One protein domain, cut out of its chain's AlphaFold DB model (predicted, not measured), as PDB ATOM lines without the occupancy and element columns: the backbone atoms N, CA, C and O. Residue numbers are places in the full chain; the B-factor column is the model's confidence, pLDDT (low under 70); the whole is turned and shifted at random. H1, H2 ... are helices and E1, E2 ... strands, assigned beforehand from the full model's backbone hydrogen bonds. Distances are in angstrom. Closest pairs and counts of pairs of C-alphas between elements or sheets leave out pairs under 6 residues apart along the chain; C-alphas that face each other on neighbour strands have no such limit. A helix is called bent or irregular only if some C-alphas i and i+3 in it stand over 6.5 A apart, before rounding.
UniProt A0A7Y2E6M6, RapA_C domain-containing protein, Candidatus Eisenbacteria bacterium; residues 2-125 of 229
ATOM      1  N   GLU A   2     -30.814 -17.268 -32.960       38.31
ATOM      2  CA  GLU A   2     -32.276 -17.355 -32.760       38.31
ATOM      3  C   GLU A   2     -32.655 -18.145 -31.489       38.31
ATOM      4  O   GLU A   2     -33.317 -17.600 -30.614       38.31
ATOM      5  N   GLU A   3     -32.095 -19.346 -31.287       37.34
ATOM      6  CA  GLU A   3     -32.299 -20.153 -30.060       37.34
ATOM      7  C   GLU A   3     -31.845 -19.431 -28.780       37.34
ATOM      8  O   GLU A   3     -32.448 -19.549 -27.718       37.34
ATOM      9  N   THR A   4     -30.787 -18.621 -28.871       35.38
ATOM     10  CA  THR A   4     -30.281 -17.817 -27.749       35.38
ATOM     11  C   THR A   4     -31.209 -16.637 -27.434       35.38
ATOM     12  O   THR A   4     -31.253 -16.167 -26.296       35.38
ATOM     13  N   ARG A   5     -31.957 -16.146 -28.431       42.44
ATOM     14  CA  ARG A   5     -33.001 -15.125 -28.273       42.44
ATOM     15  C   ARG A   5     -34.284 -15.720 -27.702       42.44
ATOM     16  O   ARG A   5     -34.844 -15.103 -26.806       42.44
ATOM     17  N   GLU A   6     -34.697 -16.907 -28.139       44.06
ATOM     18  CA  GLU A   6     -35.848 -17.622 -27.571       44.06
ATOM     19  C   GLU A   6     -35.602 -18.026 -26.117       44.06
ATOM     20  O   GLU A   6     -36.448 -17.779 -25.260       44.06
ATOM     21  N   ALA A   7     -34.403 -18.519 -25.792       41.34
ATOM     22  CA  ALA A   7     -34.020 -18.807 -24.413       41.34
ATOM     23  C   ALA A   7     -34.002 -17.538 -23.541       41.34
ATOM     24  O   ALA A   7     -34.451 -17.568 -22.398       41.34
ATOM     25  N   ARG A   8     -33.545 -16.393 -24.074       43.72
ATOM     26  CA  ARG A   8     -33.624 -15.094 -23.376       43.72
ATOM     27  C   ARG A   8     -35.046 -14.549 -23.268       43.72
ATOM     28  O   ARG A   8     -35.334 -13.887 -22.279       43.72
ATOM     29  N   ALA A   9     -35.924 -14.813 -24.230       47.19
ATOM     30  CA  ALA A   9     -37.333 -14.433 -24.163       47.19
ATOM     31  C   ALA A   9     -38.091 -15.280 -23.128       47.19
ATOM     32  O   ALA A   9     -38.885 -14.737 -22.367       47.19
ATOM     33  N   LEU A  10     -37.774 -16.574 -23.023       48.97
ATOM     34  CA  LEU A  10     -38.282 -17.472 -21.980       48.97
ATOM     35  C   LEU A  10     -37.725 -17.120 -20.591       48.97
ATOM     36  O   LEU A  10     -38.477 -17.109 -19.623       48.97
ATOM     37  N   MET A  11     -36.442 -16.750 -20.490       43.84
ATOM     38  CA  MET A  11     -35.852 -16.228 -19.246       43.84
ATOM     39  C   MET A  11     -36.401 -14.836 -18.877       43.84
ATOM     40  O   MET A  11     -36.584 -14.542 -17.701       43.84
ATOM     41  N   GLY A  12     -36.720 -13.992 -19.866       40.12
ATOM     42  CA  GLY A  12     -37.368 -12.688 -19.680       40.12
ATOM     43  C   GLY A  12     -38.856 -12.781 -19.323       40.12
ATOM     44  O   GLY A  12     -39.375 -11.894 -18.648       40.12
ATOM     45  N   ALA A  13     -39.523 -13.878 -19.696       43.28
ATOM     46  CA  ALA A  13     -40.880 -14.217 -19.263       43.28
ATOM     47  C   ALA A  13     -40.947 -14.674 -17.791       43.28
ATOM     48  O   ALA A  13     -42.033 -14.946 -17.273       43.28
ATOM     49  N   GLY A  14     -39.803 -14.712 -17.095       39.94
ATOM     50  CA  GLY A  14     -39.702 -14.840 -15.649       39.94
ATOM     51  C   GLY A  14     -40.302 -13.628 -14.936       39.94
ATOM     52  O   GLY A  14     -39.594 -12.689 -14.589       39.94
ATOM     53  N   ILE A  15     -41.627 -13.669 -14.776       46.62
ATOM     54  CA  ILE A  15     -42.527 -13.200 -13.701       46.62
ATOM     55  C   ILE A  15     -42.101 -11.970 -12.863       46.62
ATOM     56  O   ILE A  15     -42.928 -11.080 -12.662       46.62
ATOM     57  N   LEU A  16     -40.852 -11.848 -12.410       41.69
ATOM     58  CA  LEU A  16     -40.361 -10.692 -11.652       41.69
ATOM     59  C   LEU A  16     -40.193  -9.417 -12.491       41.69
ATOM     60  O   LEU A  16     -40.474  -8.328 -11.993       41.69
ATOM     61  N   HIS A  17     -39.767  -9.501 -13.758       42.28
ATOM     62  CA  HIS A  17     -39.400  -8.282 -14.503       42.28
ATOM     63  C   HIS A  17     -40.606  -7.383 -14.842       42.28
ATOM     64  O   HIS A  17     -40.473  -6.164 -14.930       42.28
ATOM     65  N   HIS A  18     -41.808  -7.957 -14.968       43.28
ATOM     66  CA  HIS A  18     -43.032  -7.200 -15.257       43.28
ATOM     67  C   HIS A  18     -43.728  -6.623 -14.017       43.28
ATOM     68  O   HIS A  18     -44.535  -5.706 -14.162       43.28
ATOM     69  N   LEU A  19     -43.419  -7.111 -12.810       47.62
ATOM     70  CA  LEU A  19     -44.037  -6.615 -11.574       47.62
ATOM     71  C   LEU A  19     -43.515  -5.230 -11.155       47.62
ATOM     72  O   LEU A  19     -44.202  -4.524 -10.422       47.62
ATOM     73  N   HIS A  20     -42.345  -4.812 -11.649       49.25
ATOM     74  CA  HIS A  20     -41.669  -3.590 -11.191       49.25
ATOM     75  C   HIS A  20     -41.622  -2.438 -12.207       49.25
ATOM     76  O   HIS A  20     -41.117  -1.369 -11.872       49.25
ATOM     77  N   GLN A  21     -42.135  -2.606 -13.433       50.62
ATOM     78  CA  GLN A  21     -42.055  -1.538 -14.445       50.62
ATOM     79  C   GLN A  21     -43.131  -0.452 -14.294       50.62
ATOM     80  O   GLN A  21     -42.900   0.683 -14.699       50.62
ATOM     81  N   ASN A  22     -44.282  -0.761 -13.687       51.34
ATOM     82  CA  ASN A  22     -45.390   0.182 -13.535       51.34
ATOM     83  C   ASN A  22     -45.805   0.304 -12.068       51.34
ATOM     84  O   ASN A  22     -45.840  -0.685 -11.339       51.34
ATOM     85  N   ARG A  23     -46.152   1.525 -11.636       59.16
ATOM     86  CA  ARG A  23     -46.745   1.760 -10.311       59.16
ATOM     87  C   ARG A  23     -47.989   0.883 -10.172       59.16
ATOM     88  O   ARG A  23     -48.785   0.817 -11.105       59.16
ATOM     89  N   TYR A  24     -48.161   0.244  -9.015       70.00
ATOM     90  CA  TYR A  24     -49.357  -0.546  -8.735       70.00
ATOM     91  C   TYR A  24     -50.628   0.280  -8.991       70.00
ATOM     92  O   TYR A  24     -50.754   1.404  -8.497       70.00
ATOM     93  N   GLN A  25     -51.554  -0.296  -9.756       77.88
ATOM     94  CA  GLN A  25     -52.900   0.218  -9.988       77.88
ATOM     95  C   GLN A  25     -53.910  -0.844  -9.516       77.88
ATOM     96  O   GLN A  25     -53.657  -2.031  -9.743       77.88
ATOM     97  N   PRO A  26     -55.025  -0.473  -8.854       78.75
ATOM     98  CA  PRO A  26     -56.002  -1.432  -8.325       78.75
ATOM     99  C   PRO A  26     -56.526  -2.445  -9.354       78.75
ATOM    100  O   PRO A  26     -56.820  -3.587  -9.003       78.75
ATOM    101  N   GLU A  27     -56.594  -2.062 -10.625       80.94
ATOM    102  CA  GLU A  27     -57.059  -2.883 -11.744       80.94
ATOM    103  C   GLU A  27     -56.113  -4.064 -12.034       80.94
ATOM    104  O   GLU A  27     -56.543  -5.095 -12.549       80.94
ATOM    105  N   LEU A  28     -54.835  -3.960 -11.643       78.00
ATOM    106  CA  LEU A  28     -53.844  -5.036 -11.767       78.00
ATOM    107  C   LEU A  28     -54.038  -6.142 -10.723       78.00
ATOM    108  O   LEU A  28     -53.481  -7.228 -10.883       78.00
ATOM    109  N   LYS A  29     -54.825  -5.897  -9.664       77.38
ATOM    110  CA  LYS A  29     -55.002  -6.826  -8.540       77.38
ATOM    111  C   LYS A  29     -55.421  -8.218  -9.002       77.38
ATOM    112  O   LYS A  29     -54.794  -9.193  -8.607       77.38
ATOM    113  N   ALA A  30     -56.459  -8.312  -9.835       79.31
ATOM    114  CA  ALA A  30     -56.990  -9.600 -10.283       79.31
ATOM    115  C   ALA A  30     -55.936 -10.399 -11.065       79.31
ATOM    116  O   ALA A  30     -55.645 -11.539 -10.714       79.31
ATOM    117  N   GLY A  31     -55.282  -9.763 -12.043       80.06
ATOM    118  CA  GLY A  31     -54.252 -10.412 -12.858       80.06
ATOM    119  C   GLY A  31     -52.973 -10.769 -12.093       80.06
ATOM    120  O   GLY A  31     -52.293 -11.718 -12.469       80.06
ATOM    121  N   ILE A  32     -52.632 -10.041 -11.022       74.88
ATOM    122  CA  ILE A  32     -51.526 -10.410 -10.124       74.88
ATOM    123  C   ILE A  32     -51.923 -11.624  -9.279       74.88
ATOM    124  O   ILE A  32     -51.174 -12.595  -9.239       74.88
ATOM    125  N   LEU A  33     -53.097 -11.594  -8.640       73.50
ATOM    126  CA  LEU A  33     -53.555 -12.679  -7.766       73.50
ATOM    127  C   LEU A  33     -53.756 -13.998  -8.522       73.50
ATOM    128  O   LEU A  33     -53.418 -15.046  -7.989       73.50
ATOM    129  N   GLU A  34     -54.232 -13.960  -9.769       78.75
ATOM    130  CA  GLU A  34     -54.365 -15.158 -10.613       78.75
ATOM    131  C   GLU A  34     -53.031 -15.857 -10.907       78.75
ATOM    132  O   GLU A  34     -53.012 -17.056 -11.178       78.75
ATOM    133  N   ARG A  35     -51.916 -15.122 -10.857       75.62
ATOM    134  CA  ARG A  35     -50.571 -15.665 -11.102       75.62
ATOM    135  C   ARG A  35     -49.921 -16.234  -9.848       75.62
ATOM    136  O   ARG A  35     -48.928 -16.947  -9.966       75.62
ATOM    137  N   ILE A  36     -50.434 -15.901  -8.666       70.56
ATOM    138  CA  ILE A  36     -49.916 -16.431  -7.407       70.56
ATOM    139  C   ILE A  36     -50.482 -17.845  -7.229       70.56
ATOM    140  O   ILE A  36     -51.703 -18.018  -7.280       70.56
ATOM    141  N   PRO A  37     -49.635 -18.868  -7.012       76.00
ATOM    142  CA  PRO A  37     -50.118 -20.208  -6.713       76.00
ATOM    143  C   PRO A  37     -51.061 -20.180  -5.507       76.00
ATOM    144  O   PRO A  37     -50.716 -19.657  -4.448       76.00
ATOM    145  N   LYS A  38     -52.257 -20.758  -5.654       77.25
ATOM    146  CA  LYS A  38     -53.290 -20.751  -4.600       77.25
ATOM    147  C   LYS A  38     -52.841 -21.443  -3.310       77.25
ATOM    148  O   LYS A  38     -53.389 -21.175  -2.252       77.25
ATOM    149  N   ASN A  39     -51.868 -22.339  -3.410       77.19
ATOM    150  CA  ASN A  39     -51.287 -23.089  -2.305       77.19
ATOM    151  C   ASN A  39     -49.960 -22.498  -1.802       77.19
ATOM    152  O   ASN A  39     -49.322 -23.128  -0.965       77.19
ATOM    153  N   LEU A  40     -49.542 -21.312  -2.267       80.56
ATOM    154  CA  LEU A  40     -48.253 -20.728  -1.886       80.56
ATOM    155  C   LEU A  40     -48.132 -20.512  -0.371       80.56
ATOM    156  O   LEU A  40     -47.103 -20.844   0.203       80.56
ATOM    157  N   GLU A  41     -49.171 -19.983   0.276       83.12
ATOM    158  CA  GLU A  41     -49.181 -19.725   1.724       83.12
ATOM    159  C   GLU A  41     -49.097 -21.037   2.539       83.12
ATOM    160  O   GLU A  41     -48.169 -21.164   3.341       83.12
ATOM    161  N   PRO A  42     -49.932 -22.067   2.276       82.88
ATOM    162  CA  PRO A  42     -49.763 -23.396   2.875       82.88
ATOM    163  C   PRO A  42     -48.396 -24.048   2.615       82.88
ATOM    164  O   PRO A  42     -47.827 -24.680   3.508       82.88
ATOM    165  N   MET A  43     -47.849 -23.902   1.403       81.38
ATOM    166  CA  MET A  43     -46.520 -24.424   1.073       81.38
ATOM    167  C   MET A  43     -45.436 -23.704   1.872       81.38
ATOM    168  O   MET A  43     -44.577 -24.363   2.451       81.38
ATOM    169  N   ASN A  44     -45.494 -22.373   1.946       84.44
ATOM    170  CA  ASN A  44     -44.530 -21.574   2.694       84.44
ATOM    171  C   ASN A  44     -44.579 -21.905   4.189       84.44
ATOM    172  O   ASN A  44     -43.541 -22.121   4.804       84.44
ATOM    173  N   HIS A  45     -45.787 -22.027   4.750       90.69
ATOM    174  CA  HIS A  45     -46.009 -22.493   6.122       90.69
ATOM    175  C   HIS A  45     -45.326 -23.838   6.381       90.69
ATOM    176  O   HIS A  45     -44.523 -23.955   7.308       90.69
ATOM    177  N   THR A  46     -45.575 -24.823   5.516       87.69
ATOM    178  CA  THR A  46     -45.017 -26.174   5.657       87.69
ATOM    179  C   THR A  46     -43.492 -26.167   5.561       87.69
ATOM    180  O   THR A  46     -42.818 -26.699   6.441       87.69
ATOM    181  N   VAL A  47     -42.937 -25.545   4.516       87.38
ATOM    182  CA  VAL A  47     -41.487 -25.514   4.269       87.38
ATOM    183  C   VAL A  47     -40.758 -24.816   5.413       87.38
ATOM    184  O   VAL A  47     -39.794 -25.361   5.947       87.38
ATOM    185  N   VAL A  48     -41.235 -23.642   5.831       93.06
ATOM    186  CA  VAL A  48     -40.571 -22.844   6.867       93.06
ATOM    187  C   VAL A  48     -40.625 -23.539   8.224       93.06
ATOM    188  O   VAL A  48     -39.602 -23.605   8.905       93.06
ATOM    189  N   LEU A  49     -41.776 -24.086   8.631       94.62
ATOM    190  CA  LEU A  49     -41.877 -24.768   9.922       94.62
ATOM    191  C   LEU A  49     -41.095 -26.082   9.956       94.62
ATOM    192  O   LEU A  49     -40.446 -26.369  10.964       94.62
ATOM    193  N   GLU A  50     -41.096 -26.857   8.868       89.44
ATOM    194  CA  GLU A  50     -40.272 -28.064   8.793       89.44
ATOM    195  C   GLU A  50     -38.781 -27.734   8.810       89.44
ATOM    196  O   GLU A  50     -38.022 -28.407   9.510       89.44
ATOM    197  N   ALA A  51     -38.357 -26.672   8.123       91.00
ATOM    198  CA  ALA A  51     -36.982 -26.197   8.192       91.00
ATOM    199  C   ALA A  51     -36.620 -25.743   9.610       91.00
ATOM    200  O   ALA A  51     -35.613 -26.188  10.150       91.00
ATOM    201  N   CYS A  52     -37.474 -24.956  10.271       94.25
ATOM    202  CA  CYS A  52     -37.270 -24.544  11.661       94.25
ATOM    203  C   CYS A  52     -37.108 -25.759  12.583       94.25
ATOM    204  O   CYS A  52     -36.173 -25.818  13.383       94.25
ATOM    205  N   ARG A  53     -37.972 -26.770  12.435       91.50
ATOM    206  CA  ARG A  53     -37.884 -28.023  13.193       91.50
ATOM    207  C   ARG A  53     -36.566 -28.754  12.928       91.50
ATOM    208  O   ARG A  53     -35.944 -29.242  13.869       91.50
ATOM    209  N   GLN A  54     -36.138 -28.847  11.670       88.44
ATOM    210  CA  GLN A  54     -34.883 -29.499  11.278       88.44
ATOM    211  C   GLN A  54     -33.643 -28.727  11.732       88.44
ATOM    212  O   GLN A  54     -32.640 -29.342  12.081       88.44
ATOM    213  N   PHE A  55     -33.715 -27.399  11.764       91.94
ATOM    214  CA  PHE A  55     -32.646 -26.518  12.224       91.94
ATOM    215  C   PHE A  55     -32.642 -26.351  13.745       91.94
ATOM    216  O   PHE A  55     -31.768 -25.671  14.269       91.94
ATOM    217  N   GLY A  56     -33.570 -26.979  14.474       92.88
ATOM    218  CA  GLY A  56     -33.627 -26.916  15.937       92.88
ATOM    219  C   GLY A  56     -34.090 -25.563  16.484       92.88
ATOM    220  O   GLY A  56     -33.745 -25.209  17.610       92.88
ATOM    221  N   PHE A  57     -34.842 -24.795  15.693       95.62
ATOM    222  CA  PHE A  57     -35.444 -23.542  16.139       95.62
ATOM    223  C   PHE A  57     -36.590 -23.843  17.101       95.62
ATOM    224  O   PHE A  57     -37.275 -24.864  16.990       95.62
ATOM    225  N   GLU A  58     -36.823 -22.939  18.046       96.00
ATOM    226  CA  GLU A  58     -38.002 -23.033  18.898       96.00
ATOM    227  C   GLU A  58     -39.203 -22.484  18.134       96.00
ATOM    228  O   GLU A  58     -39.206 -21.325  17.719       96.00
ATOM    229  N   THR A  59     -40.217 -23.324  17.936       96.81
ATOM    230  CA  THR A  59     -41.473 -22.954  17.285       96.81
ATOM    231  C   THR A  59     -42.632 -23.208  18.237       96.81
ATOM    232  O   THR A  59     -42.772 -24.289  18.811       96.81
ATOM    233  N   VAL A  60     -43.466 -22.190  18.445       97.31
ATOM    234  CA  VAL A  60     -44.632 -22.278  19.330       97.31
ATOM    235  C   VAL A  60     -45.825 -21.644  18.641       97.31
ATOM    236  O   VAL A  60     -45.820 -20.442  18.376       97.31
ATOM    237  N   GLU A  61     -46.862 -22.439  18.403       97.38
ATOM    238  CA  GLU A  61     -48.138 -21.945  17.894       97.38
ATOM    239  C   GLU A  61     -48.787 -20.998  18.915       97.38
ATOM    240  O   GLU A  61     -48.728 -21.212  20.134       97.38
ATOM    241  N   LYS A  62     -49.374 -19.908  18.426       96.69
ATOM    242  CA  LYS A  62     -50.022 -18.871  19.232       96.69
ATOM    243  C   LYS A  62     -51.446 -18.645  18.746       96.69
ATOM    244  O   LYS A  62     -51.834 -19.073  17.670       96.69
ATOM    245  N   SER A  63     -52.232 -17.937  19.553       93.19
ATOM    246  CA  SER A  63     -53.594 -17.558  19.181       93.19
ATOM    247  C   SER A  63     -53.611 -16.691  17.918       93.19
ATOM    248  O   SER A  63     -52.893 -15.683  17.855       93.19
ATOM    249  N   GLY A  64     -54.492 -17.041  16.986       91.19
ATOM    250  CA  GLY A  64     -54.623 -16.415  15.670       91.19
ATOM    251  C   GLY A  64     -54.548 -17.472  14.570       91.19
ATOM    252  O   GLY A  64     -54.120 -18.597  14.823       91.19
ATOM    253  N   GLU A  65     -54.968 -17.121  13.358       93.38
ATOM    254  CA  GLU A  65     -54.863 -18.033  12.215       93.38
ATOM    255  C   GLU A  65     -53.388 -18.194  11.834       93.38
ATOM    256  O   GLU A  65     -52.675 -17.194  11.694       93.38
ATOM    257  N   ALA A  66     -52.912 -19.442  11.738       93.12
ATOM    258  CA  ALA A  66     -51.540 -19.799  11.360       93.12
ATOM    259  C   ALA A  66     -50.448 -18.925  12.019       93.12
ATOM    260  O   ALA A  66     -49.476 -18.543  11.365       93.12
ATOM    261  N   THR A  67     -50.621 -18.580  13.303       97.12
ATOM    262  CA  THR A  67     -49.766 -17.628  14.028       97.12
ATOM    263  C   THR A  67     -48.724 -18.350  14.881       97.12
ATOM    264  O   THR A  67     -49.053 -19.237  15.670       97.12
ATOM    265  N   TRP A  68     -47.462 -17.938  14.771       98.00
ATOM    266  CA  TRP A  68     -46.320 -18.618  15.371       98.00
ATOM    267  C   TRP A  68     -45.339 -17.644  16.015       98.00
ATOM    268  O   TRP A  68     -45.033 -16.575  15.485       98.00
ATOM    269  N   TYR A  69     -44.804 -18.073  17.153       97.94
ATOM    270  CA  TYR A  69     -43.536 -17.590  17.673       97.94
ATOM    271  C   TYR A  69     -42.414 -18.490  17.156       97.94
ATOM    272  O   TYR A  69     -42.516 -19.713  17.282       97.94
ATOM    273  N   ILE A  70     -41.361 -17.891  16.600       97.81
ATOM    274  CA  ILE A  70     -40.188 -18.601  16.081       97.81
ATOM    275  C   ILE A  70     -38.928 -17.948  16.651       97.81
ATOM    276  O   ILE A  70     -38.783 -16.727  16.599       97.81
ATOM    277  N   GLU A  71     -38.006 -18.749  17.178       96.81
ATOM    278  CA  GLU A  71     -36.734 -18.276  17.725       96.81
ATOM    279  C   GLU A  71     -35.551 -19.063  17.155       96.81
ATOM    280  O   GLU A  71     -35.431 -20.279  17.340       96.81
ATOM    281  N   PHE A  72     -34.632 -18.330  16.519       95.12
ATOM    282  CA  PHE A  72     -33.306 -18.822  16.163       95.12
ATOM    283  C   PHE A  72     -32.400 -18.725  17.397       95.12
ATOM    284  O   PHE A  72     -31.596 -17.805  17.552       95.12
ATOM    285  N   GLY A  73     -32.622 -19.643  18.336       89.75
ATOM    286  CA  GLY A  73     -31.980 -19.648  19.646       89.75
ATOM    287  C   GLY A  73     -30.681 -20.452  19.705       89.75
ATOM    288  O   GLY A  73     -30.208 -21.029  18.734       89.75
ATOM    289  N   ASN A  74     -30.136 -20.566  20.912       88.25
ATOM    290  CA  ASN A  74     -28.904 -21.308  21.205       88.25
ATOM    291  C   ASN A  74     -28.992 -22.837  21.013       88.25
ATOM    292  O   ASN A  74     -27.977 -23.517  21.122       88.25
ATOM    293  N   LYS A  75     -30.192 -23.381  20.787       88.00
ATOM    294  CA  LYS A  75     -30.424 -24.807  20.502       88.00
ATOM    295  C   LYS A  75     -30.391 -25.132  19.010       88.00
ATOM    296  O   LYS A  75     -30.556 -26.298  18.653       88.00
ATOM    297  N   ALA A  76     -30.220 -24.122  18.161       91.88
ATOM    298  CA  ALA A  76     -30.170 -24.327  16.731       91.88
ATOM    299  C   ALA A  76     -28.998 -25.241  16.336       91.88
ATOM    300  O   ALA A  76     -27.927 -25.217  16.937       91.88
ATOM    301  N   LEU A  77     -29.236 -26.059  15.315       89.50
ATOM    302  CA  LEU A  77     -28.290 -27.013  14.732       89.50
ATOM    303  C   LEU A  77     -27.490 -26.416  13.564       89.50
ATOM    304  O   LEU A  77     -26.724 -27.133  12.914       89.50
ATOM    305  N   ILE A  78     -27.724 -25.139  13.266       87.56
ATOM    306  CA  ILE A  78     -26.997 -24.342  12.281       87.56
ATOM    307  C   ILE A  78     -26.291 -23.196  13.007       87.56
ATOM    308  O   ILE A  78     -26.840 -22.627  13.953       87.56
ATOM    309  N   ASP A  79     -25.082 -22.864  12.558       81.75
ATOM    310  CA  ASP A  79     -24.247 -21.838  13.195       81.75
ATOM    311  C   ASP A  79     -24.703 -20.415  12.841       81.75
ATOM    312  O   ASP A  79     -24.540 -19.477  13.623       81.75
ATOM    313  N   SER A  80     -25.294 -20.246  11.659       86.88
ATOM    314  CA  SER A  80     -25.797 -18.969  11.165       86.88
ATOM    315  C   SER A  80     -26.957 -19.186  10.208       86.88
ATOM    316  O   SER A  80     -26.992 -20.195   9.516       86.88
ATOM    317  N   LEU A  81     -27.852 -18.204  10.129       90.00
ATOM    318  CA  LEU A  81     -28.878 -18.132   9.099       90.00
ATOM    319  C   LEU A  81     -28.558 -16.923   8.198       90.00
ATOM    320  O   LEU A  81     -28.368 -15.824   8.732       90.00
ATOM    321  N   PRO A  82     -28.448 -17.079   6.865       87.75
ATOM    322  CA  PRO A  82     -28.068 -15.987   5.971       87.75
ATOM    323  C   PRO A  82     -28.914 -14.722   6.170       87.75
ATOM    324  O   PRO A  82     -30.142 -14.756   6.133       87.75
ATOM    325  N   GLY A  83     -28.250 -13.586   6.409       86.19
ATOM    326  CA  GLY A  83     -28.912 -12.292   6.626       86.19
ATOM    327  C   GLY A  83     -29.625 -12.134   7.976       86.19
ATOM    328  O   GLY A  83     -30.257 -11.104   8.208       86.19
ATOM    329  N   VAL A  84     -29.509 -13.110   8.880       89.94
ATOM    330  CA  VAL A  84     -30.218 -13.138  10.160       89.94
ATOM    331  C   VAL A  84     -29.243 -13.356  11.315       89.94
ATOM    332  O   VAL A  84     -28.385 -14.236  11.295       89.94
ATOM    333  N   LEU A  85     -29.377 -12.536  12.356       87.19
ATOM    334  CA  LEU A  85     -28.533 -12.628  13.542       87.19
ATOM    335  C   LEU A  85     -28.989 -13.779  14.452       87.19
ATOM    336  O   LEU A  85     -30.181 -14.030  14.623       87.19
ATOM    337  N   GLY A  86     -28.030 -14.458  15.083       87.69
ATOM    338  CA  GLY A  86     -28.333 -15.430  16.135       87.69
ATOM    339  C   GLY A  86     -29.078 -14.776  17.304       87.69
ATOM    340  O   GLY A  86     -28.786 -13.641  17.685       87.69
ATOM    341  N   GLY A  87     -30.050 -15.488  17.875       89.69
ATOM    342  CA  GLY A  87     -30.935 -14.978  18.927       89.69
ATOM    343  C   GLY A  87     -32.120 -14.155  18.416       89.69
ATOM    344  O   GLY A  87     -32.893 -13.646  19.231       89.69
ATOM    345  N   SER A  88     -32.284 -14.011  17.096       95.06
ATOM    346  CA  SER A  88     -33.466 -13.382  16.507       95.06
ATOM    347  C   SER A  88     -34.748 -14.155  16.831       95.06
ATOM    348  O   SER A  88     -34.769 -15.385  16.923       95.06
ATOM    349  N   ARG A  89     -35.830 -13.396  17.019       96.19
ATOM    350  CA  ARG A  89     -37.153 -13.881  17.418       96.19
ATOM    351  C   ARG A  89     -38.208 -13.182  16.586       96.19
ATOM    352  O   ARG A  89     -38.122 -11.969  16.402       96.19
ATOM    353  N   TRP A  90     -39.214 -13.933  16.168       96.31
ATOM    354  CA  TRP A  90     -40.323 -13.422  15.374       96.31
ATOM    355  C   TRP A  90     -41.651 -13.865  15.967       96.31
ATOM    356  O   TRP A  90     -41.790 -14.981  16.470       96.31
ATOM    357  N   MET A  91     -42.632 -12.974  15.888       97.50
ATOM    358  CA  MET A  91     -44.036 -13.265  16.136       97.50
ATOM    359  C   MET A  91     -44.775 -12.899  14.860       97.50
ATOM    360  O   MET A  91     -44.819 -11.723  14.505       97.50
ATOM    361  N   GLY A  92     -45.346 -13.883  14.180       96.88
ATOM    362  CA  GLY A  92     -45.932 -13.655  12.868       96.88
ATOM    363  C   GLY A  92     -46.935 -14.713  12.463       96.88
ATOM    364  O   GLY A  92     -47.222 -15.640  13.218       96.88
ATOM    365  N   THR A  93     -47.481 -14.559  11.268       96.94
ATOM    366  CA  THR A  93     -48.464 -15.467  10.684       96.94
ATOM    367  C   THR A  93     -48.126 -15.787   9.233       96.94
ATOM    368  O   THR A  93     -47.518 -14.980   8.529       96.94
ATOM    369  N   PHE A  94     -48.524 -16.978   8.790       94.19
ATOM    370  CA  PHE A  94     -48.511 -17.367   7.378       94.19
ATOM    371  C   PHE A  94     -49.843 -17.078   6.672       94.19
ATOM    372  O   PHE A  94     -49.932 -17.251   5.458       94.19
ATOM    373  N   ASP A  95     -50.864 -16.628   7.408       92.25
ATOM    374  CA  ASP A  95     -52.157 -16.230   6.862       92.25
ATOM    375  C   ASP A  95     -52.179 -14.728   6.554       92.25
ATOM    376  O   ASP A  95     -51.922 -13.870   7.407       92.25
ATOM    377  N   ARG A  96     -52.485 -14.393   5.300       89.31
ATOM    378  CA  ARG A  96     -52.481 -13.003   4.838       89.31
ATOM    379  C   ARG A  96     -53.567 -12.167   5.503       89.31
ATOM    380  O   ARG A  96     -53.332 -10.993   5.790       89.31
ATOM    381  N   GLU A  97     -54.759 -12.726   5.692       91.19
ATOM    382  CA  GLU A  97     -55.883 -11.983   6.263       91.19
ATOM    383  C   GLU A  97     -55.625 -11.642   7.732       91.19
ATOM    384  O   GLU A  97     -55.907 -10.524   8.161       91.19
ATOM    385  N   GLU A  98     -55.025 -12.562   8.485       93.25
ATOM    386  CA  GLU A  98     -54.575 -12.352   9.858       93.25
ATOM    387  C   GLU A  98     -53.441 -11.325   9.926       93.25
ATOM    388  O   GLU A  98     -53.495 -10.432  10.773       93.25
ATOM    389  N   GLY A  99     -52.468 -11.375   9.010       91.75
ATOM    390  CA  GLY A  99     -51.386 -10.384   8.947       91.75
ATOM    391  C   GLY A  99     -51.895  -8.964   8.671       91.75
ATOM    392  O   GLY A  99     -51.403  -7.998   9.244       91.75
ATOM    393  N   VAL A 100     -52.942  -8.823   7.847       91.19
ATOM    394  CA  VAL A 100     -53.625  -7.534   7.626       91.19
ATOM    395  C   VAL A 100     -54.456  -7.122   8.843       91.19
ATOM    396  O   VAL A 100     -54.519  -5.943   9.181       91.19
ATOM    397  N   ARG A 101     -55.110  -8.078   9.512       92.88
ATOM    398  CA  ARG A 101     -55.935  -7.823  10.703       92.88
ATOM    399  C   ARG A 101     -55.093  -7.391  11.905       92.88
ATOM    400  O   ARG A 101     -55.580  -6.635  12.746       92.88
ATOM    401  N   ARG A 102     -53.858  -7.883  12.011       91.94
ATOM    402  CA  ARG A 102     -52.942  -7.646  13.132       91.94
ATOM    403  C   ARG A 102     -51.640  -7.035  12.638       91.94
ATOM    404  O   ARG A 102     -50.651  -7.718  12.428       91.94
ATOM    405  N   GLU A 103     -51.615  -5.712  12.573       86.25
ATOM    406  CA  GLU A 103     -50.450  -4.953  12.093       86.25
ATOM    407  C   GLU A 103     -49.214  -5.033  13.016       86.25
ATOM    408  O   GLU A 103     -48.158  -4.502  12.685       86.25
ATOM    409  N   ASN A 104     -49.332  -5.659  14.192       92.50
ATOM    410  CA  ASN A 104     -48.249  -5.786  15.169       92.50
ATOM    411  C   ASN A 104     -47.509  -7.133  15.124       92.50
ATOM    412  O   ASN A 104     -46.697  -7.393  16.014       92.50
ATOM    413  N   ILE A 105     -47.826  -7.994  14.158       95.25
ATOM    414  CA  ILE A 105     -47.131  -9.260  13.919       95.25
ATOM    415  C   ILE A 105     -46.607  -9.297  12.483       95.25
ATOM    416  O   ILE A 105     -47.148  -8.641  11.595       95.25
ATOM    417  N   ASP A 106     -45.558 -10.076  12.257       95.69
ATOM    418  CA  ASP A 106     -44.966 -10.227  10.935       95.69
ATOM    419  C   ASP A 106     -45.859 -11.085  10.023       95.69
ATOM    420  O   ASP A 106     -46.518 -12.024  10.469       95.69
ATOM    421  N   PHE A 107     -45.839 -10.811   8.717       94.62
ATOM    422  CA  PHE A 107     -46.354 -11.743   7.715       94.62
ATOM    423  C   PHE A 107     -45.188 -12.546   7.131       94.62
ATOM    424  O   PHE A 107     -44.312 -11.997   6.456       94.62
ATOM    425  N   PHE A 108     -45.161 -13.851   7.404       94.50
ATOM    426  CA  PHE A 108     -44.108 -14.756   6.961       94.50
ATOM    427  C   PHE A 108     -44.301 -15.124   5.487       94.50
ATOM    428  O   PHE A 108     -44.960 -16.103   5.139       94.50
ATOM    429  N   ALA A 109     -43.695 -14.326   4.612       89.31
ATOM    430  CA  ALA A 109     -43.696 -14.510   3.165       89.31
ATOM    431  C   ALA A 109     -42.317 -14.206   2.559       89.31
ATOM    432  O   ALA A 109     -41.390 -13.813   3.268       89.31
ATOM    433  N   ALA A 110     -42.194 -14.373   1.240       83.31
ATOM    434  CA  ALA A 110     -41.003 -13.964   0.501       83.31
ATOM    435  C   ALA A 110     -40.631 -12.499   0.811       83.31
ATOM    436  O   ALA A 110     -41.497 -11.622   0.880       83.31
ATOM    437  N   GLY A 111     -39.342 -12.251   1.017       86.19
ATOM    438  CA  GLY A 111     -38.769 -10.989   1.485       86.19
ATOM    439  C   GLY A 111     -38.670 -10.851   3.008       86.19
ATOM    440  O   GLY A 111     -37.971  -9.957   3.486       86.19
ATOM    441  N   HIS A 112     -39.321 -11.717   3.791       92.88
ATOM    442  CA  HIS A 112     -39.152 -11.726   5.242       92.88
ATOM    443  C   HIS A 112     -37.799 -12.369   5.617       92.88
ATOM    444  O   HIS A 112     -37.530 -13.480   5.156       92.88
ATOM    445  N   PRO A 113     -36.969 -11.765   6.496       93.75
ATOM    446  CA  PRO A 113     -35.618 -12.260   6.786       93.75
ATOM    447  C   PRO A 113     -35.546 -13.733   7.210       93.75
ATOM    448  O   PRO A 113     -34.680 -14.460   6.738       93.75
ATOM    449  N   LEU A 114     -36.481 -14.195   8.051       94.31
ATOM    450  CA  LEU A 114     -36.571 -15.613   8.437       94.31
ATOM    451  C   LEU A 114     -36.800 -16.532   7.228       94.31
ATOM    452  O   LEU A 114     -36.177 -17.583   7.138       94.31
ATOM    453  N   VAL A 115     -37.706 -16.146   6.323       93.19
ATOM    454  CA  VAL A 115     -38.106 -16.979   5.182       93.19
ATOM    455  C   VAL A 115     -36.963 -17.041   4.177       93.19
ATOM    456  O   VAL A 115     -36.541 -18.129   3.804       93.19
ATOM    457  N   GLU A 116     -36.405 -15.888   3.813       92.00
ATOM    458  CA  GLU A 116     -35.274 -15.798   2.886       92.00
ATOM    459  C   GLU A 116     -34.035 -16.515   3.427       92.00
ATOM    460  O   GLU A 116     -33.398 -17.279   2.707       92.00
ATOM    461  N   GLY A 117     -33.721 -16.326   4.713       91.56
ATOM    462  CA  GLY A 117     -32.604 -17.005   5.360       91.56
ATOM    463  C   GLY A 117     -32.759 -18.526   5.340       91.56
ATOM    464  O   GLY A 117     -31.797 -19.230   5.052       91.56
ATOM    465  N   ILE A 118     -33.968 -19.039   5.596       91.44
ATOM    466  CA  ILE A 118     -34.253 -20.479   5.529       91.44
ATOM    467  C   ILE A 118     -34.104 -21.008   4.105       91.44
ATOM    468  O   ILE A 118     -33.488 -22.053   3.923       91.44
ATOM    469  N   LEU A 119     -34.658 -20.314   3.110       88.81
ATOM    470  CA  LEU A 119     -34.571 -20.757   1.718       88.81
ATOM    471  C   LEU A 119     -33.119 -20.783   1.235       88.81
ATOM    472  O   LEU A 119     -32.705 -21.781   0.659       88.81
ATOM    473  N   MET A 120     -32.328 -19.756   1.553       88.06
ATOM    474  CA  MET A 120     -30.896 -19.735   1.239       88.06
ATOM    475  C   MET A 120     -30.131 -20.856   1.951       88.06
ATOM    476  O   MET A 120     -29.352 -21.553   1.316       88.06
ATOM    477  N   GLU A 121     -30.379 -21.088   3.244       87.62
ATOM    478  CA  GLU A 121     -29.735 -22.189   3.980       87.62
ATOM    479  C   GLU A 121     -30.097 -23.566   3.391       87.62
ATOM    480  O   GLU A 121     -29.258 -24.467   3.337       87.62
ATOM    481  N   LEU A 122     -31.336 -23.752   2.930       83.62
ATOM    482  CA  LEU A 122     -31.759 -24.984   2.262       83.62
ATOM    483  C   LEU A 122     -31.150 -25.141   0.862       83.62
ATOM    484  O   LEU A 122     -30.906 -26.269   0.447       83.62
ATOM    485  N   GLU A 123     -30.924 -24.047   0.135       81.19
ATOM    486  CA  GLU A 123     -30.311 -24.073  -1.199       81.19
ATOM    487  C   GLU A 123     -28.787 -24.262  -1.151       81.19
ATOM    488  O   GLU A 123     -28.238 -24.962  -2.003       81.19
ATOM    489  N   ASP A 124     -28.110 -23.662  -0.169       79.75
ATOM    490  CA  ASP A 124     -26.643 -23.633  -0.093       79.75
ATOM    491  C   ASP A 124     -26.040 -24.832   0.658       79.75
ATOM    492  O   ASP A 124     -24.842 -25.102   0.530       79.75
ATOM    493  N   THR A 125     -26.829 -25.561   1.457       74.62
ATOM    494  CA  THR A 125     -26.313 -26.683   2.255       74.62
ATOM    495  C   THR A 125     -26.616 -28.052   1.662       74.62
ATOM    496  O   THR A 125     -27.632 -28.279   1.020       74.62
TER     497      THR A 125
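AT A GLANCE: This is residues 2 to 125 of the 229 residues of the protein "RapA_C domain-containing protein" of Candidatus Eisenbacteria bacterium (UniProt A0A7Y2E6M6). A small three-stranded antiparallel sheet, E1 E2 E3, has the long helix H4 packed over one face and H6 set crosswise on H4; together they make a compact head. From this head the earlier part of the chain, with the helices H1, H2 and H3, runs out as a loose arm that makes much of the length, and residues 2 to 14 and 20 to 27 stand free. The printed part has 124 residues with six named helices and three named strands, in the order H1 H2 H3 H4 E1 E2 E3 H5 H6, and its class is mostly helix. The whole is loose, with a radius of gyration of the C-alphas of 17.4 A, and the C-alphas span 53 by 36 by 23 A along their three main axes.

IN THESE COORDINATES: The sheet is made of E1, residues 58 to 61, E2, residues 67 to 71, and E3, residues 89 to 93. E2 measures 13.6 A from first to last C-alpha, E3 13.3 A and E1 10.2 A. Before the sheet comes H4, residues 40 to 54, the longest helix, 20.7 A long from C-alpha 40 at (-48.253, -20.728, -1.886) to C-alpha 54. After the sheet come H5, residues 96 to 101, and H6, residues 113 to 124, 16.0 A long, with C-alpha 124 at (-26.643, -23.633, -0.093). The printed part begins with H1, residues 2 to 12, 14.8 A long, with C-alpha 2 at (-32.276, -17.355, -32.760). H2, residues 16 to 19, and H3, residues 26 to 33, follow it. H3 is irregular, but only just: C-alphas 27 and 30 are 6.9 A apart.

HOW THE PARTS SIT: The strands E1 E2 E3 form a meander, each strand the antiparallel neighbour of the one before. E1 and E2 are a hairpin, with N 60 and O 69 within hydrogen-bond range at 2.9 A. E2 and E3 are a hairpin too, with N 68 and O 92 at 2.8 A and N 92 and O 68 at 3.0 A. Residues 92 to 93 of E3 also pair with residues 106 to 107, parallel. H4 is on one face of the sheet, giving two layers, a helix and a sheet, at a height over the sheet of 10.2 A. The closest C-alphas of H4 and E1 are those of Cys 52 and Thr 59, 7.2 A apart. H4 touches H6 with its residues 48 to 52 alone, and the closest C-alphas are those of Val 48 and Val 115, 6.6 A apart. Their lines stand at 71 degrees, only just about perpendicular. H6 only grazes the sheet, with its residues 113 to 114. H5 only grazes it too, with residues 98 to 100; the C-alphas of Thr 93 and Gly 99, the closest of E3 and H5, are 6.1 A apart. H1 and H2 meet only through their link, and H3 is apart from H2 and from H4. In H1, H4, H5 and H6 every O i to N i+4 pair is within hydrogen-bond range, in H3 2 of 4 are, and H2 is too short for such a pair.

THE WHOLE: The two C-alphas farthest apart are those of Glu 2 and Ser 63, at 56.1 A. Without the stretches that stand free, the body has 103 residues and spans 44 by 33 by 19 A. The printed part has no cut. The links from E2 to E3, 17 residues, and from H5 to H6, 11 residues, are long. The mean pLDDT of the printed part is 80.8, and residues 2 to 23 are under 70.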